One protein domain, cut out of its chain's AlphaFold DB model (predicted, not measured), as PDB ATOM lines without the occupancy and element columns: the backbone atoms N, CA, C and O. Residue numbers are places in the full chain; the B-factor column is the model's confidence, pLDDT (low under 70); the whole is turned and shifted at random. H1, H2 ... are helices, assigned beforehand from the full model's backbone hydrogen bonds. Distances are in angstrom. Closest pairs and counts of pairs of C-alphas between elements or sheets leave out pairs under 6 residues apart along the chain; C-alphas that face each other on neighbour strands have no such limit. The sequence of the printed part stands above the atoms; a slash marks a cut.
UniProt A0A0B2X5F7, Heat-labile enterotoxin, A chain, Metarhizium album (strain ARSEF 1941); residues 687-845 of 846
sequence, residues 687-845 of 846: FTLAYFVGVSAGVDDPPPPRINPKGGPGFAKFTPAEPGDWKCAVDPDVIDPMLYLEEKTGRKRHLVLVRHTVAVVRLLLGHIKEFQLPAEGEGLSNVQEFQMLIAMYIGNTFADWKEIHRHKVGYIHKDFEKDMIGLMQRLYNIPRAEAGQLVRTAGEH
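What this domain is: This is residues 687 to 845 of the 846 residues of the protein "Heat-labile enterotoxin, A chain" of Metarhizium album (strain ARSEF 1941) (UniProt A0A0B2X5F7). Two long helices, H3 and H4, cross at the core of a body of crossed helices; H1 and H2 pack on H4, H8 packs on H3, and H7 packs on H8. A long loop, residues 699 to 736, reaches away at one end of the longest axis. The printed part has 159 residues with eight named helices, H1 to H8 in chain order, and no named strand: all helix. It is compact, with a radius of gyration of the C-alphas of 15.7 A and spans of 42 by 29 by 28 A.

How they stand to each other: H1, residues 687 to 698, touches H4, residues 783 to 797, at a steep tilt of 43 degrees, the same way; their closest C-alphas, of Gly 694 and Met 792, are 3.7 A apart. With residues 694 to 698 alone H1 touches H5, residues 799 to 804; the closest C-alphas, of Val 695 and Ala 799, are 4.7 A apart. H2, residues 737 to 745, touches H4, closest at the C-alphas of Pro 737 and Ile 790, 5.9 A. H3, residues 750 to 764, is the hub; it touches H4 about perpendicular, at 75 degrees, closest at the C-alphas of Thr 757 and Ile 790, 6.4 A. H8, residues 832 to 843, touches H3 with residues 838 to 843 alone, closest at the C-alphas of Arg 755 and Ala 842, 4.8 A. H7, residues 820 to 828, touches H8, closest at the C-alphas of Ile 821 and Gly 836, 5.5 A. H6, residues 814 to 817, is close to H7 but not clearly touching; the closest C-alphas, of Phe 816 and Leu 823, are 5.7 A apart. Every O i to N i+4 pair is within hydrogen-bond range in the helices but H6, too short for one.

Where its parts are: H1 begins at C-alpha 687, (91.111, -46.047, 13.152), and H8 ends at C-alpha 843, (71.063, -41.451, 13.544). H3 is 20.7 A long, H4 21.0 A.

The domain as a whole: The printed part has no cut. The links H1 to H2 and H3 to H4 are long. Residues 700 to 729, 802 to 810 and 845 are under pLDDT 70.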
ATOM      1  N   PHE A 687      91.713 -47.161  12.414       95.88
ATOM      2  CA  PHE A 687      91.111 -46.047  13.152       95.88
ATOM      3  C   PHE A 687      91.712 -45.853  14.549       95.88
ATOM      4  O   PHE A 687      91.882 -44.716  14.984       95.88
ATOM      5  N   THR A 688      92.107 -46.935  15.222       92.44
ATOM      6  CA  THR A 688      92.874 -46.894  16.478       92.44
ATOM      7  C   THR A 688      94.236 -46.233  16.256       92.44
ATOM      8  O   THR A 688      94.614 -45.324  16.994       92.44
ATOM      9  N   LEU A 689      94.957 -46.640  15.208       92.69
ATOM     10  CA  LEU A 689      96.265 -46.075  14.864       92.69
ATOM     11  C   LEU A 689      96.150 -44.616  14.391       92.69
ATOM     12  O   LEU A 689      96.943 -43.779  14.814       92.69
ATOM     13  N   ALA A 690      95.129 -44.282  13.595       95.62
ATOM     14  CA  ALA A 690      94.806 -42.912  13.197       95.62
ATOM     15  C   ALA A 690      94.498 -42.017  14.400       95.62
ATOM     16  O   ALA A 690      95.050 -40.924  14.503       95.62
ATOM     17  N   TYR A 691      93.694 -42.496  15.351       95.38
ATOM     18  CA  TYR A 691      93.452 -41.788  16.601       95.38
ATOM     19  C   TYR A 691      94.759 -41.488  17.347       95.38
ATOM     20  O   TYR A 691      94.985 -40.342  17.736       95.38
ATOM     21  N   PHE A 692      95.645 -42.475  17.512       91.50
ATOM     22  CA  PHE A 692      96.898 -42.252  18.235       91.50
ATOM     23  C   PHE A 692      97.866 -41.331  17.487       91.50
ATOM     24  O   PHE A 692      98.417 -40.450  18.136       91.50
ATOM     25  N   VAL A 693      97.984 -41.425  16.154       91.94
ATOM     26  CA  VAL A 693      98.707 -40.435  15.322       91.94
ATOM     27  C   VAL A 693      98.132 -39.023  15.512       91.94
ATOM     28  O   VAL A 693      98.885 -38.053  15.591       91.94
ATOM     29  N   GLY A 694      96.808 -38.905  15.644       93.00
ATOM     30  CA  GLY A 694      96.119 -37.663  15.992       93.00
ATOM     31  C   GLY A 694      96.508 -37.105  17.360       93.00
ATOM     32  O   GLY A 694      96.818 -35.920  17.468       93.00
ATOM     33  N   VAL A 695      96.549 -37.958  18.391       89.62
ATOM     34  CA  VAL A 695      97.056 -37.581  19.723       89.62
ATOM     35  C   VAL A 695      98.501 -37.092  19.609       89.62
ATOM     36  O   VAL A 695      98.800 -35.999  20.078       89.62
ATOM     37  N   SER A 696      99.385 -37.832  18.927       87.56
ATOM     38  CA  SER A 696     100.784 -37.429  18.708       87.56
ATOM     39  C   SER A 696     100.914 -36.051  18.057       87.56
ATOM     40  O   SER A 696     101.825 -35.298  18.384       87.56
ATOM     41  N   ALA A 697     100.028 -35.742  17.108       88.38
ATOM     42  CA  ALA A 697     100.021 -34.498  16.354       88.38
ATOM     43  C   ALA A 697      99.515 -33.287  17.162       88.38
ATOM     44  O   ALA A 697      99.734 -32.153  16.734       88.38
ATOM     45  N   GLY A 698      98.807 -33.517  18.275       81.12
ATOM     46  CA  GLY A 698      98.023 -32.492  18.971       81.12
ATOM     47  C   GLY A 698      98.454 -32.088  20.372       81.12
ATOM     48  O   GLY A 698      97.893 -31.121  20.868       81.12
ATOM     49  N   VAL A 699      99.399 -32.781  21.018       72.00
ATOM     50  CA  VAL A 699      99.901 -32.326  22.328       72.00
ATOM     51  C   VAL A 699     100.913 -31.195  22.121       72.00
ATOM     52  O   VAL A 699     101.890 -31.378  21.385       72.00
ATOM     53  N   ASP A 700     100.721 -30.066  22.802       66.94
ATOM     54  CA  ASP A 700     101.747 -29.021  22.925       66.94
ATOM     55  C   ASP A 700     102.948 -29.515  23.762       66.94
ATOM     56  O   ASP A 700     102.819 -30.356  24.652       66.94
ATOM     57  N   ASP A 701     104.150 -29.005  23.488       59.66
ATOM     58  CA  ASP A 701     105.371 -29.384  24.213       59.66
ATOM     59  C   ASP A 701     106.283 -28.150  24.419       59.66
ATOM     60  O   ASP A 701     106.885 -27.669  23.450       59.66
ATOM     61  N   PRO A 702     106.397 -27.615  25.654       55.31
ATOM     62  CA  PRO A 702     105.794 -28.127  26.889       55.31
ATOM     63  C   PRO A 702     104.264 -27.912  26.947       55.31
ATOM     64  O   PRO A 702     103.782 -26.875  26.487       55.31
ATOM     65  N   PRO A 703     103.496 -28.829  27.565       53.56
ATOM     66  CA  PRO A 703     102.044 -28.691  27.700       53.56
ATOM     67  C   PRO A 703     101.660 -27.456  28.542       53.56
ATOM     68  O   PRO A 703     102.349 -27.133  29.519       53.56
ATOM     69  N   PRO A 704     100.549 -26.763  28.218       47.22
ATOM     70  CA  PRO A 704     100.239 -25.437  28.752       47.22
ATOM     71  C   PRO A 704     100.011 -25.432  30.280       47.22
ATOM     72  O   PRO A 704      99.052 -26.031  30.783       47.22
ATOM     73  N   PRO A 705     100.831 -24.703  31.063       47.28
ATOM     74  CA  PRO A 705     100.756 -24.740  32.518       47.28
ATOM     75  C   PRO A 705      99.655 -23.820  33.070       47.28
ATOM     76  O   PRO A 705      99.946 -22.693  33.482       47.28
ATOM     77  N   ARG A 706      98.405 -24.316  33.145       51.75
ATOM     78  CA  ARG A 706      97.381 -23.941  34.159       51.75
ATOM     79  C   ARG A 706      96.095 -24.773  34.070       51.75
ATOM     80  O   ARG A 706      95.373 -24.719  33.079       51.75
ATOM     81  N   ILE A 707      95.706 -25.371  35.197       52.25
ATOM     82  CA  ILE A 707      94.287 -25.598  35.515       52.25
ATOM     83  C   ILE A 707      93.719 -24.273  36.040       52.25
ATOM     84  O   ILE A 707      94.307 -23.668  36.934       52.25
ATOM     85  N   ASN A 708      92.563 -23.835  35.536       50.00
ATOM     86  CA  ASN A 708      91.781 -22.773  36.171       50.00
ATOM     87  C   ASN A 708      90.862 -23.389  37.249       50.00
ATOM     88  O   ASN A 708      89.863 -24.012  36.885       50.00
ATOM     89  N   PRO A 709      91.138 -23.208  38.558       46.50
ATOM     90  CA  PRO A 709      90.388 -23.864  39.635       46.50
ATOM     91  C   PRO A 709      88.986 -23.273  39.871       46.50
ATOM     92  O   PRO A 709      88.287 -23.716  40.776       46.50
ATOM     93  N   LYS A 710      88.577 -22.257  39.095       49.38
ATOM     94  CA  LYS A 710      87.232 -21.657  39.132       49.38
ATOM     95  C   LYS A 710      86.371 -22.030  37.918       49.38
ATOM     96  O   LYS A 710      85.250 -21.541  37.795       49.38
ATOM     97  N   GLY A 711      86.876 -22.871  37.014       50.34
ATOM     98  CA  GLY A 711      86.032 -23.529  36.022       50.34
ATOM     99  C   GLY A 711      85.159 -24.600  36.686       50.34
ATOM    100  O   GLY A 711      85.607 -25.287  37.600       50.34
ATOM    101  N   GLY A 712      83.895 -24.703  36.267       42.97
ATOM    102  CA  GLY A 712      82.958 -25.690  36.811       42.97
ATOM    103  C   GLY A 712      83.341 -27.140  36.469       42.97
ATOM    104  O   GLY A 712      84.226 -27.363  35.638       42.97
ATOM    105  N   PRO A 713      82.670 -28.143  37.070       40.31
ATOM    106  CA  PRO A 713      82.897 -29.550  36.740       40.31
ATOM    107  C   PRO A 713      82.770 -29.795  35.226       40.31
ATOM    108  O   PRO A 713      81.893 -29.236  34.571       40.31
ATOM    109  N   GLY A 714      83.692 -30.591  34.679       49.12
ATOM    110  CA  GLY A 714      83.889 -30.779  33.234       49.12
ATOM    111  C   GLY A 714      84.852 -29.774  32.581       49.12
ATOM    112  O   GLY A 714      85.345 -30.028  31.485       49.12
ATOM    113  N   PHE A 715      85.194 -28.663  33.249       49.47
ATOM    114  CA  PHE A 715      86.040 -27.613  32.677       49.47
ATOM    115  C   PHE A 715      87.135 -27.127  33.626       49.47
ATOM    116  O   PHE A 715      87.057 -26.034  34.190       49.47
ATOM    117  N   ALA A 716      88.270 -27.829  33.623       43.41
ATOM    118  CA  ALA A 716      89.529 -27.093  33.629       43.41
ATOM    119  C   ALA A 716      89.557 -26.251  32.340       43.41
ATOM    120  O   ALA A 716      89.937 -26.737  31.278       43.41
ATOM    121  N   LYS A 717      89.098 -24.991  32.405       44.38
ATOM    122  CA  LYS A 717      89.355 -24.024  31.330       44.38
ATOM    123  C   LYS A 717      90.847 -23.725  31.353       44.38
ATOM    124  O   LYS A 717      91.267 -22.801  32.050       44.38
ATOM    125  N   PHE A 718      91.622 -24.540  30.643       51.06
ATOM    126  CA  PHE A 718      93.010 -24.243  30.321       51.06
ATOM    127  C   PHE A 718      93.054 -22.821  29.771       51.06
ATOM    128  O   PHE A 718      92.323 -22.489  28.834       51.06
ATOM    129  N   THR A 719      93.848 -21.959  30.401       45.38
ATOM    130  CA  THR A 719      94.165 -20.674  29.787       45.38
ATOM    131  C   THR A 719      94.967 -21.008  28.533       45.38
ATOM    132  O   THR A 719      95.977 -21.702  28.673       45.38
ATOM    133  N   PRO A 720      94.567 -20.555  27.333       41.88
ATOM    134  CA  PRO A 720      95.465 -20.606  26.191       41.88
ATOM    135  C   PRO A 720      96.753 -19.874  26.599       41.88
ATOM    136  O   PRO A 720      96.663 -18.761  27.119       41.88
ATOM    137  N   ALA A 721      97.928 -20.498  26.451       45.50
ATOM    138  CA  ALA A 721      99.198 -19.785  26.668       45.50
ATOM    139  C   ALA A 721      99.371 -18.672  25.605       45.50
ATOM    140  O   ALA A 721      98.480 -18.475  24.777       45.50
ATOM    141  N   GLU A 722     100.467 -17.916  25.590       43.97
ATOM    142  CA  GLU A 722     100.596 -16.866  24.572       43.97
ATOM    143  C   GLU A 722     100.821 -17.514  23.181       43.97
ATOM    144  O   GLU A 722     101.532 -18.515  23.088       43.97
ATOM    145  N   PRO A 723     100.302 -16.960  22.064       42.81
ATOM    146  CA  PRO A 723     100.520 -17.511  20.714       42.81
ATOM    147  C   PRO A 723     101.983 -17.530  20.218       42.81
ATOM    148  O   PRO A 723     102.240 -17.884  19.065       42.81
ATOM    149  N   GLY A 724     102.939 -17.097  21.047       49.06
ATOM    150  CA  GLY A 724     104.376 -17.291  20.844       49.06
ATOM    151  C   GLY A 724     104.946 -18.549  21.516       49.06
ATOM    152  O   GLY A 724     106.034 -18.970  21.126       49.06
ATOM    153  N   ASP A 725     104.221 -19.134  22.478       47.75
ATOM    154  CA  ASP A 725     104.637 -20.283  23.292       47.75
ATOM    155  C   ASP A 725     104.209 -21.623  22.670       47.75
ATOM    156  O   ASP A 725     104.971 -22.588  22.702       47.75
ATOM    157  N   TRP A 726     102.996 -21.698  22.101       53.53
ATOM    158  CA  TRP A 726     102.494 -22.914  21.436       53.53
ATOM    159  C   TRP A 726     103.258 -23.157  20.151       53.53
ATOM    160  O   TRP A 726     103.480 -22.174  19.438       53.53
ATOM    161  N   LYS A 727     103.465 -24.443  19.805       57.88
ATOM    162  CA  LYS A 727     103.225 -25.024  18.463       57.88
ATOM    163  C   LYS A 727     102.951 -26.524  18.592       57.88
ATOM    164  O   LYS A 727     103.865 -27.282  18.908       57.88
ATOM    165  N   CYS A 728     101.749 -26.953  18.213       66.06
ATOM    166  CA  CYS A 728     101.480 -28.356  17.914       66.06
ATOM    167  C   CYS A 728     102.468 -28.866  16.848       66.06
ATOM    168  O   CYS A 728     102.864 -28.123  15.943       66.06
ATOM    169  N   ALA A 729     102.804 -30.158  16.894       67.81
ATOM    170  CA  ALA A 729     103.686 -30.807  15.916       67.81
ATOM    171  C   ALA A 729     103.179 -30.716  14.457       67.81
ATOM    172  O   ALA A 729     103.940 -30.940  13.514       67.81
ATOM    173  N   VAL A 730     101.889 -30.415  14.280       82.44
ATOM    174  CA  VAL A 730     101.151 -30.344  13.017       82.44
ATOM    175  C   VAL A 730     100.238 -29.106  13.042       82.44
ATOM    176  O   VAL A 730      99.569 -28.862  14.043       82.44
ATOM    177  N   ASP A 731     100.174 -28.339  11.946       84.19
ATOM    178  CA  ASP A 731      99.189 -27.250  11.767       84.19
ATOM    179  C   ASP A 731      97.761 -27.852  11.779       84.19
ATOM    180  O   ASP A 731      97.508 -28.775  11.000       84.19
ATOM    181  N   PRO A 732      96.816 -27.397  12.631       84.50
ATOM    182  CA  PRO A 732      95.473 -27.980  12.721       84.50
ATOM    183  C   PRO A 732      94.723 -28.092  11.382       84.50
ATOM    184  O   PRO A 732      93.999 -29.070  11.180       84.50
ATOM    185  N   ASP A 733      94.963 -27.179  10.429       90.88
ATOM    186  CA  ASP A 733      94.382 -27.229   9.075       90.88
ATOM    187  C   ASP A 733      94.731 -28.536   8.322       90.88
ATOM    188  O   ASP A 733      94.023 -28.965   7.403       90.88
ATOM    189  N   VAL A 734      95.842 -29.184   8.689       93.00
ATOM    190  CA  VAL A 734      96.303 -30.447   8.099       93.00
ATOM    191  C   VAL A 734      95.338 -31.581   8.423       93.00
ATOM    192  O   VAL A 734      95.098 -32.419   7.561       93.00
ATOM    193  N   ILE A 735      94.765 -31.619   9.625       93.69
ATOM    194  CA  ILE A 735      93.888 -32.716  10.070       93.69
ATOM    195  C   ILE A 735      92.413 -32.319  10.186       93.69
ATOM    196  O   ILE A 735      91.588 -33.173  10.494       93.69
ATOM    197  N   ASP A 736      92.065 -31.058   9.921       94.69
ATOM    198  CA  ASP A 736      90.680 -30.587   9.901       94.69
ATOM    199  C   ASP A 736      89.845 -31.343   8.834       94.69
ATOM    200  O   ASP A 736      90.115 -31.240   7.626       94.69
ATOM    201  N   PRO A 737      88.808 -32.102   9.246       96.19
ATOM    202  CA  PRO A 737      87.982 -32.867   8.324       96.19
ATOM    203  C   PRO A 737      86.990 -31.991   7.544       96.19
ATOM    204  O   PRO A 737      86.614 -32.360   6.433       96.19
ATOM    205  N   MET A 738      86.583 -30.824   8.054       95.00
ATOM    206  CA  MET A 738      85.747 -29.883   7.302       95.00
ATOM    207  C   MET A 738      86.536 -29.243   6.156       95.00
ATOM    208  O   MET A 738      86.024 -29.187   5.040       95.00
ATOM    209  N   LEU A 739      87.785 -28.821   6.391       93.62
ATOM    210  CA  LEU A 739      88.653 -28.292   5.329       93.62
ATOM    211  C   LEU A 739      88.961 -29.355   4.268       93.62
ATOM    212  O   LEU A 739      88.952 -29.048   3.078       93.62
ATOM    213  N   TYR A 740      89.173 -30.612   4.666       94.44
ATOM    214  CA  TYR A 740      89.304 -31.720   3.715       94.44
ATOM    215  C   TYR A 740      88.018 -31.948   2.902       94.44
ATOM    216  O   TYR A 740      88.078 -32.105   1.684       94.44
ATOM    217  N   LEU A 741      86.846 -31.931   3.541       93.69
ATOM    218  CA  LEU A 741      85.555 -32.126   2.871       93.69
ATOM    219  C   LEU A 741      85.217 -30.975   1.903       93.69
ATOM    220  O   LEU A 741      84.669 -31.211   0.821       93.69
ATOM    221  N   GLU A 742      85.593 -29.746   2.259       93.44
ATOM    222  CA  GLU A 742      85.512 -28.564   1.397       93.44
ATOM    223  C   GLU A 742      86.498 -28.653   0.219       93.44
ATOM    224  O   GLU A 742      86.094 -28.421  -0.918       93.44
ATOM    225  N   GLU A 743      87.742 -29.097   0.445       90.81
ATOM    226  CA  GLU A 743      88.736 -29.355  -0.612       90.81
ATOM    227  C   GLU A 743      88.261 -30.423  -1.613       90.81
ATOM    228  O   GLU A 743      88.430 -30.250  -2.821       90.81
ATOM    229  N   LYS A 744      87.665 -31.528  -1.140       91.25
ATOM    230  CA  LYS A 744      87.227 -32.631  -2.016       91.25
ATOM    231  C   LYS A 744      85.900 -32.372  -2.727       91.25
ATOM    232  O   LYS A 744      85.729 -32.847  -3.846       91.25
ATOM    233  N   THR A 745      84.958 -31.662  -2.100       92.25
ATOM    234  CA  THR A 745      83.583 -31.523  -2.629       92.25
ATOM    235  C   THR A 745      83.194 -30.098  -3.034       92.25
ATOM    236  O   THR A 745      82.089 -29.887  -3.537       92.25
ATOM    237  N   GLY A 746      84.072 -29.113  -2.810       92.25
ATOM    238  CA  GLY A 746      83.834 -27.694  -3.093       92.25
ATOM    239  C   GLY A 746      82.771 -27.037  -2.205       92.25
ATOM    240  O   GLY A 746      82.311 -25.941  -2.525       92.25
ATOM    241  N   ARG A 747      82.311 -27.714  -1.139       91.12
ATOM    242  CA  ARG A 747      81.244 -27.254  -0.234       91.12
ATOM    243  C   ARG A 747      81.446 -27.795   1.180       91.12
ATOM    244  O   ARG A 747      81.809 -28.954   1.356       91.12
ATOM    245  N   LYS A 748      81.092 -27.002   2.192       89.06
ATOM    246  CA  LYS A 748      80.939 -27.482   3.576       89.06
ATOM    247  C   LYS A 748      79.657 -28.306   3.698       89.06
ATOM    248  O   LYS A 748      78.588 -27.840   3.308       89.06
ATOM    249  N   ARG A 749      79.749 -29.525   4.244       90.12
ATOM    250  CA  ARG A 749      78.601 -30.434   4.444       90.12
ATOM    251  C   ARG A 749      78.550 -30.933   5.888       90.12
ATOM    252  O   ARG A 749      79.006 -32.032   6.197       90.12
ATOM    253  N   HIS A 750      77.982 -30.121   6.779       92.06
ATOM    254  CA  HIS A 750      77.917 -30.422   8.217       92.06
ATOM    255  C   HIS A 750      77.216 -31.757   8.531       92.06
ATOM    256  O   HIS A 750      77.671 -32.472   9.419       92.06
ATOM    257  N   LEU A 751      76.174 -32.145   7.780       93.69
ATOM    258  CA  LEU A 751      75.489 -33.432   7.974       93.69
ATOM    259  C   LEU A 751      76.387 -34.636   7.650       93.69
ATOM    260  O   LEU A 751      76.437 -35.577   8.437       93.69
ATOM    261  N   VAL A 752      77.130 -34.587   6.538       94.19
ATOM    262  CA  VAL A 752      78.093 -35.639   6.164       94.19
ATOM    263  C   VAL A 752      79.165 -35.753   7.245       94.19
ATOM    264  O   VAL A 752      79.368 -36.836   7.790       94.19
ATOM    265  N   LEU A 753      79.782 -34.630   7.633       95.56
ATOM    266  CA  LEU A 753      80.784 -34.608   8.699       95.56
ATOM    267  C   LEU A 753      80.249 -35.234   9.996       95.56
ATOM    268  O   LEU A 753      80.850 -36.176  10.503       95.56
ATOM    269  N   VAL A 754      79.091 -34.788  10.494       96.12
ATOM    270  CA  VAL A 754      78.498 -35.334  11.727       96.12
ATOM    271  C   VAL A 754      78.155 -36.822  11.587       96.12
ATOM    272  O   VAL A 754      78.439 -37.576  12.516       96.12
ATOM    273  N   ARG A 755      77.633 -37.292  10.443       95.81
ATOM    274  CA  ARG A 755      77.323 -38.721  10.215       95.81
ATOM    275  C   ARG A 755      78.566 -39.605  10.324       95.81
ATOM    276  O   ARG A 755      78.550 -40.581  11.077       95.81
ATOM    277  N   HIS A 756      79.660 -39.257   9.641       96.94
ATOM    278  CA  HIS A 756      80.902 -40.029   9.753       96.94
ATOM    279  C   HIS A 756      81.545 -39.882  11.140       96.94
ATOM    280  O   HIS A 756      82.049 -40.874  11.664       96.94
ATOM    281  N   THR A 757      81.474 -38.713  11.787       97.06
ATOM    282  CA  THR A 757      82.031 -38.528  13.137       97.06
ATOM    283  C   THR A 757      81.273 -39.317  14.200       97.06
ATOM    284  O   THR A 757      81.913 -39.985  15.008       97.06
ATOM    285  N   VAL A 758      79.937 -39.345  14.175       95.94
ATOM    286  CA  VAL A 758      79.129 -40.200  15.068       95.94
ATOM    287  C   VAL A 758      79.489 -41.681  14.884       95.94
ATOM    288  O   VAL A 758      79.610 -42.411  15.870       95.94
ATOM    289  N   ALA A 759      79.716 -42.128  13.644       96.44
ATOM    290  CA  ALA A 759      80.126 -43.502  13.357       96.44
ATOM    291  C   ALA A 759      81.549 -43.819  13.858       96.44
ATOM    292  O   ALA A 759      81.736 -44.812  14.559       96.44
ATOM    293  N   VAL A 760      82.540 -42.963  13.580       97.00
ATOM    294  CA  VAL A 760      83.926 -43.136  14.064       97.00
ATOM    295  C   VAL A 760      83.987 -43.094  15.596       97.00
ATOM    296  O   VAL A 760      84.678 -43.910  16.200       97.00
ATOM    297  N   VAL A 761      83.203 -42.228  16.245       95.56
ATOM    298  CA  VAL A 761      83.031 -42.213  17.707       95.56
ATOM    299  C   VAL A 761      82.481 -43.547  18.218       95.56
ATOM    300  O   VAL A 761      83.045 -44.122  19.148       95.56
ATOM    301  N   ARG A 762      81.413 -44.080  17.606       94.69
ATOM    302  CA  ARG A 762      80.852 -45.392  17.980       94.69
ATOM    303  C   ARG A 762      81.853 -46.530  17.755       94.69
ATOM    304  O   ARG A 762      81.874 -47.454  18.562       94.69
ATOM    305  N   LEU A 763      82.694 -46.463  16.721       94.69
ATOM    306  CA  LEU A 763      83.742 -47.455  16.456       94.69
ATOM    307  C   LEU A 763      84.862 -47.401  17.508       94.69
ATOM    308  O   LEU A 763      85.223 -48.437  18.061       94.69
ATOM    309  N   LEU A 764      85.366 -46.208  17.840       92.69
ATOM    310  CA  LEU A 764      86.401 -46.023  18.869       92.69
ATOM    311  C   LEU A 764      85.913 -46.416  20.277       92.69
ATOM    312  O   LEU A 764      86.706 -46.873  21.094       92.69
ATOM    313  N   LEU A 765      84.612 -46.294  20.559       90.25
ATOM    314  CA  LEU A 765      83.986 -46.801  21.790       90.25
ATOM    315  C   LEU A 765      83.623 -48.302  21.729       90.25
ATOM    316  O   LEU A 765      83.059 -48.834  22.680       90.25
ATOM    317  N   GLY A 766      83.903 -48.998  20.621       89.69
ATOM    318  CA  GLY A 766      83.567 -50.416  20.435       89.69
ATOM    319  C   GLY A 766      82.068 -50.716  20.281       89.69
ATOM    320  O   GLY A 766      81.680 -51.883  20.251       89.69
ATOM    321  N   HIS A 767      81.222 -49.687  20.162       93.19
ATOM    322  CA  HIS A 767      79.766 -49.798  20.006       93.19
ATOM    323  C   HIS A 767      79.334 -50.292  18.612       93.19
ATOM    324  O   HIS A 767      78.181 -50.690  18.445       93.19
ATOM    325  N   ILE A 768      80.221 -50.229  17.613       94.56
ATOM    326  CA  ILE A 768      80.053 -50.822  16.274       94.56
ATOM    327  C   ILE A 768      81.380 -51.431  15.790       94.56
ATOM    328  O   ILE A 768      82.442 -51.146  16.345       94.56
ATOM    329  N   LYS A 769      81.326 -52.262  14.746       92.44
ATOM    330  CA  LYS A 769      82.489 -52.805  14.023       92.44
ATOM    331  C   LYS A 769      82.794 -51.989  12.760       92.44
ATOM    332  O   LYS A 769      81.932 -51.278  12.257       92.44
ATOM    333  N   GLU A 770      84.006 -52.124  12.219       92.94
ATOM    334  CA  GLU A 770      84.479 -51.342  11.060       92.94
ATOM    335  C   GLU A 770      83.585 -51.493   9.815       92.94
ATOM    336  O   GLU A 770      83.270 -50.503   9.164       92.94
ATOM    337  N   PHE A 771      83.064 -52.697   9.541       94.25
ATOM    338  CA  PHE A 771      82.136 -52.939   8.424       94.25
ATOM    339  C   PHE A 771      80.758 -52.260   8.577       94.25
ATOM    340  O   PHE A 771      79.956 -52.298   7.648       94.25
ATOM    341  N   GLN A 772      80.466 -51.664   9.738       95.31
ATOM    342  CA  GLN A 772      79.242 -50.902  10.013       95.31
ATOM    343  C   GLN A 772      79.455 -49.382   9.874       95.31
ATOM    344  O   GLN A 772      78.554 -48.602  10.182       95.31
ATOM    345  N   LEU A 773      80.643 -48.936   9.449       95.56
ATOM    346  CA  LEU A 773      80.874 -47.539   9.090       95.56
ATOM    347  C   LEU A 773      80.070 -47.158   7.827       95.56
ATOM    348  O   LEU A 773      80.005 -47.952   6.888       95.56
ATOM    349  N   PRO A 774      79.513 -45.932   7.740       94.62
ATOM    350  CA  PRO A 774      78.870 -45.449   6.522       94.62
ATOM    351  C   PRO A 774      79.839 -45.454   5.332       94.62
ATOM    352  O   PRO A 774      80.896 -44.822   5.393       94.62
ATOM    353  N   ALA A 775      79.459 -46.151   4.258       92.69
ATOM    354  CA  ALA A 775      80.232 -46.256   3.016       92.69
ATOM    355  C   ALA A 775      79.928 -45.132   2.002       92.69
ATOM    356  O   ALA A 775      80.675 -44.928   1.048       92.69
ATOM    357  N   GLU A 776      78.834 -44.394   2.197       89.00
ATOM    358  CA  GLU A 776      78.433 -43.253   1.367       89.00
ATOM    359  C   GLU A 776      79.177 -41.989   1.812       89.00
ATOM    360  O   GLU A 776      79.116 -41.650   2.988       89.00
ATOM    361  N   GLY A 777      79.833 -41.265   0.895       77.25
ATOM    362  CA  GLY A 777      80.636 -40.074   1.229       77.25
ATOM    363  C   GLY A 777      80.366 -38.818   0.391       77.25
ATOM    364  O   GLY A 777      81.235 -37.959   0.310       77.25
ATOM    365  N   GLU A 778      79.219 -38.722  -0.292       83.38
ATOM    366  CA  GLU A 778      78.761 -37.542  -1.066       83.38
ATOM    367  C   GLU A 778      79.837 -36.760  -1.868       83.38
ATOM    368  O   GLU A 778      79.945 -35.531  -1.790       83.38
ATOM    369  N   GLY A 779      80.623 -37.464  -2.686       82.88
ATOM    370  CA  GLY A 779      81.673 -36.866  -3.528       82.88
ATOM    371  C   GLY A 779      83.097 -37.040  -2.993       82.88
ATOM    372  O   GLY A 779      84.049 -36.688  -3.683       82.88
ATOM    373  N   LEU A 780      83.267 -37.639  -1.812       91.00
ATOM    374  CA  LEU A 780      84.546 -38.204  -1.391       91.00
ATOM    375  C   LEU A 780      84.906 -39.422  -2.253       91.00
ATOM    376  O   LEU A 780      84.140 -40.379  -2.336       91.00
ATOM    377  N   SER A 781      86.102 -39.412  -2.849       88.62
ATOM    378  CA  SER A 781      86.656 -40.560  -3.584       88.62
ATOM    379  C   SER A 781      87.233 -41.651  -2.675       88.62
ATOM    380  O   SER A 781      87.475 -42.762  -3.138       88.62
ATOM    381  N   ASN A 782      87.470 -41.339  -1.397       93.12
ATOM    382  CA  ASN A 782      87.961 -42.272  -0.389       93.12
ATOM    383  C   ASN A 782      87.323 -41.949   0.973       93.12
ATOM    384  O   ASN A 782      87.665 -40.958   1.619       93.12
ATOM    385  N   VAL A 783      86.359 -42.770   1.391       95.94
ATOM    386  CA  VAL A 783      85.579 -42.542   2.621       95.94
ATOM    387  C   VAL A 783      86.340 -43.010   3.867       95.94
ATOM    388  O   VAL A 783      86.291 -42.341   4.899       95.94
ATOM    389  N   GLN A 784      87.132 -44.083   3.749       95.94
ATOM    390  CA  GLN A 784      87.978 -44.591   4.836       95.94
ATOM    391  C   GLN A 784      89.057 -43.564   5.220       95.94
ATOM    392  O   GLN A 784      89.301 -43.328   6.401       95.94
ATOM    393  N   GLU A 785      89.649 -42.882   4.234       95.25
ATOM    394  CA  GLU A 785      90.602 -41.778   4.435       95.25
ATOM    395  C   GLU A 785      89.983 -40.606   5.210       95.25
ATOM    396  O   GLU A 785      90.583 -40.114   6.165       95.25
ATOM    397  N   PHE A 786      88.750 -40.217   4.878       97.06
ATOM    398  CA  PHE A 786      88.004 -39.198   5.623       97.06
ATOM    399  C   PHE A 786      87.699 -39.631   7.066       97.06
ATOM    400  O   PHE A 786      87.873 -38.855   8.003       97.06
ATOM    401  N   GLN A 787      87.301 -40.888   7.270       97.88
ATOM    402  CA  GLN A 787      87.041 -41.446   8.600       97.88
ATOM    403  C   GLN A 787      88.328 -41.573   9.441       97.88
ATOM    404  O   GLN A 787      88.291 -41.345  10.651       97.88
ATOM    405  N   MET A 788      89.482 -41.863   8.824       97.56
ATOM    406  CA  MET A 788      90.787 -41.843   9.499       97.56
ATOM    407  C   MET A 788      91.202 -40.416   9.870       97.56
ATOM    408  O   MET A 788      91.698 -40.196  10.974       97.56
ATOM    409  N   LEU A 789      90.943 -39.434   9.000       97.19
ATOM    410  CA  LEU A 789      91.174 -38.018   9.297       97.19
ATOM    411  C   LEU A 789      90.322 -37.545  10.487       97.19
ATOM    412  O   LEU A 789      90.825 -36.879  11.387       97.19
ATOM    413  N   ILE A 790      89.054 -37.963  10.547       97.81
ATOM    414  CA  ILE A 790      88.175 -37.733  11.701       97.81
ATOM    415  C   ILE A 790      88.743 -38.386  12.971       97.81
ATOM    416  O   ILE A 790      88.768 -37.741  14.018       97.81
ATOM    417  N   ALA A 791      89.236 -39.628  12.902       97.50
ATOM    418  CA  ALA A 791      89.865 -40.286  14.050       97.50
ATOM    419  C   ALA A 791      91.105 -39.515  14.546       97.50
ATOM    420  O   ALA A 791      91.234 -39.292  15.752       97.50
ATOM    421  N   MET A 792      91.958 -39.028  13.634       96.38
ATOM    422  CA  MET A 792      93.088 -38.144  13.962       96.38
ATOM    423  C   MET A 792      92.626 -36.845  14.630       96.38
ATOM    424  O   MET A 792      93.188 -36.437  15.645       96.38
ATOM    425  N   TYR A 793      91.584 -36.211  14.097       95.75
ATOM    426  CA  TYR A 793      91.048 -34.956  14.619       95.75
ATOM    427  C   TYR A 793      90.469 -35.101  16.037       95.75
ATOM    428  O   TYR A 793      90.701 -34.253  16.902       95.75
ATOM    429  N   ILE A 794      89.782 -36.215  16.317       94.56
ATOM    430  CA  ILE A 794      89.324 -36.566  17.671       94.56
ATOM    431  C   ILE A 794      90.530 -36.793  18.597       94.56
ATOM    432  O   ILE A 794      90.545 -36.266  19.708       94.56
ATOM    433  N   GLY A 795      91.556 -37.526  18.146       91.94
ATOM    434  CA  GLY A 795      92.788 -37.751  18.911       91.94
ATOM    435  C   GLY A 795      93.498 -36.451  19.294       91.94
ATOM    436  O   GLY A 795      93.808 -36.238  20.464       91.94
ATOM    437  N   ASN A 796      93.665 -35.545  18.329       90.44
ATOM    438  CA  ASN A 796      94.233 -34.211  18.524       90.44
ATOM    439  C   ASN A 796      93.414 -33.380  19.530       90.44
ATOM    440  O   ASN A 796      93.966 -32.850  20.489       90.44
ATOM    441  N   THR A 797      92.082 -33.359  19.394       87.25
ATOM    442  CA  THR A 797      91.175 -32.586  20.271       87.25
ATOM    443  C   THR A 797      91.245 -32.993  21.755       87.25
ATOM    444  O   THR A 797      90.882 -32.198  22.633       87.25
ATOM    445  N   PHE A 798      91.697 -34.220  22.046       85.44
ATOM    446  CA  PHE A 798      91.839 -34.787  23.395       85.44
ATOM    447  C   PHE A 798      93.299 -35.062  23.806       85.44
ATOM    448  O   PHE A 798      93.534 -35.776  24.786       85.44
ATOM    449  N   ALA A 799      94.276 -34.499  23.090       83.00
ATOM    450  CA  ALA A 799      95.687 -34.836  23.243       83.00
ATOM    451  C   ALA A 799      96.258 -34.467  24.632       83.00
ATOM    452  O   ALA A 799      96.711 -35.355  25.356       83.00
ATOM    453  N   ASP A 800      96.133 -33.209  25.071       71.00
ATOM    454  CA  ASP A 800      96.611 -32.752  26.395       71.00
ATOM    455  C   ASP A 800      95.998 -33.558  27.553       71.00
ATOM    456  O   ASP A 800      96.643 -33.882  28.553       71.00
ATOM    457  N   TRP A 801      94.720 -33.926  27.410       70.25
ATOM    458  CA  TRP A 801      93.986 -34.672  28.428       70.25
ATOM    459  C   TRP A 801      94.591 -36.062  28.671       70.25
ATOM    460  O   TRP A 801      94.651 -36.506  29.823       70.25
ATOM    461  N   LYS A 802      95.083 -36.721  27.610       67.62
ATOM    462  CA  LYS A 802      95.759 -38.028  27.671       67.62
ATOM    463  C   LYS A 802      97.092 -37.963  28.401       67.62
ATOM    464  O   LYS A 802      97.406 -38.890  29.154       67.62
ATOM    465  N   GLU A 803      97.852 -36.893  28.185       65.50
ATOM    466  CA  GLU A 803      99.151 -36.682  28.824       65.50
ATOM    467  C   GLU A 803      98.986 -36.420  30.328       65.50
ATOM    468  O   GLU A 803      99.566 -37.134  31.150       65.50
ATOM    469  N   ILE A 804      98.091 -35.493  30.695       62.59
ATOM    470  CA  ILE A 804      97.780 -35.156  32.096       62.59
ATOM    471  C   ILE A 804      97.307 -36.391  32.885       62.59
ATOM    472  O   ILE A 804      97.729 -36.598  34.023       62.59
ATOM    473  N   HIS A 805      96.458 -37.238  32.290       62.38
ATOM    474  CA  HIS A 805      95.864 -38.402  32.966       62.38
ATOM    475  C   HIS A 805      96.640 -39.717  32.773       62.38
ATOM    476  O   HIS A 805      96.165 -40.769  33.208       62.38
ATOM    477  N   ARG A 806      97.829 -39.673  32.148       58.59
ATOM    478  CA  ARG A 806      98.737 -40.820  31.939       58.59
ATOM    479  C   ARG A 806      98.010 -42.081  31.453       58.59
ATOM    480  O   ARG A 806      97.975 -43.105  32.135       58.59
ATOM    481  N   HIS A 807      97.426 -41.985  30.261       55.75
ATOM    482  CA  HIS A 807      96.798 -43.080  29.495       55.75
ATOM    483  C   HIS A 807      95.532 -43.741  30.086       55.75
ATOM    484  O   HIS A 807      94.815 -44.371  29.319       55.75
ATOM    485  N   LYS A 808      95.198 -43.577  31.380       57.56
ATOM    486  CA  LYS A 808      94.080 -44.263  32.090       57.56
ATOM    487  C   LYS A 808      92.652 -43.860  31.672       57.56
ATOM    488  O   LYS A 808      91.717 -43.905  32.471       57.56
ATOM    489  N   VAL A 809      92.478 -43.394  30.448       53.12
ATOM    490  CA  VAL A 809      91.285 -42.703  29.968       53.12
ATOM    491  C   VAL A 809      90.969 -43.144  28.543       53.12
ATOM    492  O   VAL A 809      91.881 -43.278  27.724       53.12
ATOM    493  N   GLY A 810      89.684 -43.371  28.252       65.44
ATOM    494  CA  GLY A 810      89.200 -43.899  26.972       65.44
ATOM    495  C   GLY A 810      89.481 -42.988  25.772       65.44
ATOM    496  O   GLY A 810      90.052 -41.907  25.902       65.44
ATOM    497  N   TYR A 811      89.111 -43.421  24.565       76.75
ATOM    498  CA  TYR A 811      89.319 -42.640  23.332       76.75
ATOM    499  C   TYR A 811      88.650 -41.252  23.367       76.75
ATOM    500  O   TYR A 811      89.077 -40.331  22.673       76.75
ATOM    501  N   ILE A 812      87.615 -41.084  24.189       81.56
ATOM    502  CA  ILE A 812      86.810 -39.868  24.315       81.56
ATOM    503  C   ILE A 812      86.676 -39.535  25.806       81.56
ATOM    504  O   ILE A 812      86.787 -40.418  26.657       81.56
ATOM    505  N   HIS A 813      86.463 -38.261  26.144       81.38
ATOM    506  CA  HIS A 813      86.179 -37.873  27.527       81.38
ATOM    507  C   HIS A 813      84.863 -38.499  28.007       81.38
ATOM    508  O   HIS A 813      83.852 -38.395  27.314       81.38
ATOM    509  N   LYS A 814      84.844 -39.069  29.217       79.62
ATOM    510  CA  LYS A 814      83.651 -39.701  29.824       79.62
ATOM    511  C   LYS A 814      82.399 -38.807  29.808       79.62
ATOM    512  O   LYS A 814      81.285 -39.280  29.621       79.62
ATOM    513  N   ASP A 815      82.597 -37.496  29.946       80.00
ATOM    514  CA  ASP A 815      81.535 -36.483  29.906       80.00
ATOM    515  C   ASP A 815      80.884 -36.375  28.503       80.00
ATOM    516  O   ASP A 815      79.719 -36.003  28.392       80.00
ATOM    517  N   PHE A 816      81.608 -36.747  27.438       86.06
ATOM    518  CA  PHE A 816      81.139 -36.778  26.046       86.06
ATOM    519  C   PHE A 816      80.682 -38.165  25.566       86.06
ATOM    520  O   PHE A 816      79.924 -38.226  24.600       86.06
ATOM    521  N   GLU A 817      81.045 -39.266  26.241       84.81
ATOM    522  CA  GLU A 817      80.555 -40.629  25.923       84.81
ATOM    523  C   GLU A 817      79.018 -40.710  25.858       84.81
ATOM    524  O   GLU A 817      78.463 -41.529  25.126       84.81
ATOM    525  N   LYS A 818      78.331 -39.844  26.616       87.75
ATOM    526  CA  LYS A 818      76.863 -39.732  26.669       87.75
ATOM    527  C   LYS A 818      76.324 -38.392  26.148       87.75
ATOM    528  O   LYS A 818      75.113 -38.204  26.124       87.75
ATOM    529  N   ASP A 819      77.195 -37.483  25.700       92.75
ATOM    530  CA  ASP A 819      76.822 -36.187  25.117       92.75
ATOM    531  C   ASP A 819      77.468 -35.982  23.738       92.75
ATOM    532  O   ASP A 819      78.336 -35.131  23.533       92.75
ATOM    533  N   MET A 820      76.985 -36.752  22.762       93.56
ATOM    534  CA  MET A 820      77.373 -36.626  21.353       93.56
ATOM    535  C   MET A 820      77.153 -35.204  20.803       93.56
ATOM    536  O   MET A 820      77.892 -34.747  19.933       93.56
ATOM    537  N   ILE A 821      76.155 -34.478  21.318       95.38
ATOM    538  CA  ILE A 821      75.832 -33.116  20.877       95.38
ATOM    539  C   ILE A 821      76.900 -32.134  21.382       95.38
ATOM    540  O   ILE A 821      77.409 -31.320  20.611       95.38
ATOM    541  N   GLY A 822      77.293 -32.250  22.655       92.25
ATOM    542  CA  GLY A 822      78.432 -31.525  23.223       92.25
ATOM    543  C   GLY A 822      79.755 -31.875  22.544       92.25
ATOM    544  O   GLY A 822      80.579 -30.987  22.333       92.25
ATOM    545  N   LEU A 823      79.929 -33.130  22.121       91.88
ATOM    546  CA  LEU A 823      81.098 -33.562  21.358       91.88
ATOM    547  C   LEU A 823      81.165 -32.892  19.977       91.88
ATOM    548  O   LEU A 823      82.213 -32.357  19.626       91.88
ATOM    549  N   MET A 824      80.061 -32.838  19.218       95.31
ATOM    550  CA  MET A 824      80.032 -32.129  17.926       95.31
ATOM    551  C   MET A 824      80.261 -30.619  18.091       95.31
ATOM    552  O   MET A 824      80.966 -30.009  17.286       95.31
ATOM    553  N   GLN A 825      79.722 -30.021  19.161       91.88
ATOM    554  CA  GLN A 825      79.987 -28.625  19.515       91.88
ATOM    555  C   GLN A 825      81.471 -28.391  19.850       91.88
ATOM    556  O   GLN A 825      82.037 -27.391  19.415       91.88
ATOM    557  N   ARG A 826      82.119 -29.303  20.591       88.50
ATOM    558  CA  ARG A 826      83.549 -29.217  20.944       88.50
ATOM    559  C   ARG A 826      84.467 -29.425  19.739       88.50
ATOM    560  O   ARG A 826      85.463 -28.718  19.642       88.50
ATOM    561  N   LEU A 827      84.152 -30.377  18.860       90.69
ATOM    562  CA  LEU A 827      84.967 -30.686  17.683       90.69
ATOM    563  C   LEU A 827      84.864 -29.586  16.620       90.69
ATOM    564  O   LEU A 827      85.881 -29.154  16.100       90.69
ATOM    565  N   TYR A 828      83.657 -29.119  16.292       92.81
ATOM    566  CA  TYR A 828      83.435 -28.321  15.075       92.81
ATOM    567  C   TYR A 828      82.866 -26.918  15.326       92.81
ATOM    568  O   TYR A 828      82.476 -26.238  14.380       92.81
ATOM    569  N   ASN A 829      82.785 -26.481  16.589       90.56
ATOM    570  CA  ASN A 829      82.162 -25.218  17.019       90.56
ATOM    571  C   ASN A 829      80.697 -25.034  16.560       90.56
ATOM    572  O   ASN A 829      80.165 -23.924  16.602       90.56
ATOM    573  N   ILE A 830      80.020 -26.118  16.161       91.75
ATOM    574  CA  ILE A 830      78.618 -26.100  15.724       91.75
ATOM    575  C   ILE A 830      77.720 -25.756  16.930       91.75
ATOM    576  O   ILE A 830      77.848 -26.396  17.980       91.75
ATOM    577  N   PRO A 831      76.788 -24.787  16.821       94.75
ATOM    578  CA  PRO A 831      75.847 -24.458  17.889       94.75
ATOM    579  C   PRO A 831      75.077 -25.686  18.389       94.75
ATOM    580  O   PRO A 831      74.568 -26.478  17.598       94.75
ATOM    581  N   ARG A 832      74.922 -25.830  19.713       93.25
ATOM    582  CA  ARG A 832      74.356 -27.044  20.340       93.25
ATOM    583  C   ARG A 832      72.974 -27.450  19.797       93.25
ATOM    584  O   ARG A 832      72.669 -28.636  19.729       93.25
ATOM    585  N   ALA A 833      72.146 -26.483  19.395       94.94
ATOM    586  CA  ALA A 833      70.839 -26.740  18.786       94.94
ATOM    587  C   ALA A 833      70.954 -27.371  17.383       94.94
ATOM    588  O   ALA A 833      70.305 -28.382  17.111       94.94
ATOM    589  N   GLU A 834      71.822 -26.820  16.531       95.81
ATOM    590  CA  GLU A 834      72.117 -27.324  15.183       95.81
ATOM    591  C   GLU A 834      72.805 -28.693  15.254       95.81
ATOM    592  O   GLU A 834      72.347 -29.648  14.631       95.81
ATOM    593  N   ALA A 835      73.824 -28.835  16.107       94.25
ATOM    594  CA  ALA A 835      74.469 -30.116  16.390       94.25
ATOM    595  C   ALA A 835      73.448 -31.176  16.841       94.25
ATOM    596  O   ALA A 835      73.522 -32.328  16.422       94.25
ATOM    597  N   GLY A 836      72.453 -30.786  17.646       95.62
ATOM    598  CA  GLY A 836      71.373 -31.671  18.076       95.62
ATOM    599  C   GLY A 836      70.446 -32.108  16.939       95.62
ATOM    600  O   GLY A 836      69.964 -33.237  16.963       95.62
ATOM    601  N   GLN A 837      70.206 -31.256  15.939       96.50
ATOM    602  CA  GLN A 837      69.480 -31.633  14.723       96.50
ATOM    603  C   GLN A 837      70.317 -32.578  13.854       96.50
ATOM    604  O   GLN A 837      69.846 -33.659  13.513       96.50
ATOM    605  N   LEU A 838      71.571 -32.215  13.570       95.62
ATOM    606  CA  LEU A 838      72.483 -33.004  12.738       95.62
ATOM    607  C   LEU A 838      72.737 -34.406  13.314       95.62
ATOM    608  O   LEU A 838      72.746 -35.371  12.558       95.62
ATOM    609  N   VAL A 839      72.891 -34.542  14.637       95.12
ATOM    610  CA  VAL A 839      73.072 -35.847  15.301       95.12
ATOM    611  C   VAL A 839      71.805 -36.712  15.231       95.12
ATOM    612  O   VAL A 839      71.929 -37.926  15.079       95.12
ATOM    613  N   ARG A 840      70.597 -36.125  15.288       95.25
ATOM    614  CA  ARG A 840      69.342 -36.881  15.096       95.25
ATOM    615  C   ARG A 840      69.222 -37.398  13.664       95.25
ATOM    616  O   ARG A 840      69.128 -38.604  13.477       95.25
ATOM    617  N   THR A 841      69.349 -36.520  12.669       93.38
ATOM    618  CA  THR A 841      69.279 -36.906  11.248       93.38
ATOM    619  C   THR A 841      70.398 -37.875  10.851       93.38
ATOM    620  O   THR A 841      70.177 -38.789  10.066       93.38
ATOM    621  N   ALA A 842      71.595 -37.760  11.438       90.31
ATOM    622  CA  ALA A 842      72.653 -38.753  11.257       90.31
ATOM    623  C   ALA A 842      72.285 -40.142  11.818       90.31
ATOM    624  O   ALA A 842      72.664 -41.145  11.220       90.31
ATOM    625  N   GLY A 843      71.551 -40.206  12.936       82.75
ATOM    626  CA  GLY A 843      71.063 -41.451  13.544       82.75
ATOM    627  C   GLY A 843      69.840 -42.064  12.853       82.75
ATOM    628  O   GLY A 843      69.601 -43.257  12.987       82.75
ATOM    629  N   GLU A 844      69.095 -41.283  12.069       77.06
ATOM    630  CA  GLU A 844      68.028 -41.768  11.175       77.06
ATOM    631  C   GLU A 844      68.595 -42.431   9.895       77.06
ATOM    632  O   GLU A 844      67.862 -43.061   9.133       77.06
ATOM    633  N   HIS A 845      69.912 -42.321   9.671       60.69
ATOM    634  CA  HIS A 845      70.639 -42.831   8.505       60.69
ATOM    635  C   HIS A 845      71.831 -43.754   8.873       60.69
ATOM    636  O   HIS A 845      72.771 -43.865   8.070       60.69
TER     637      HIS A 845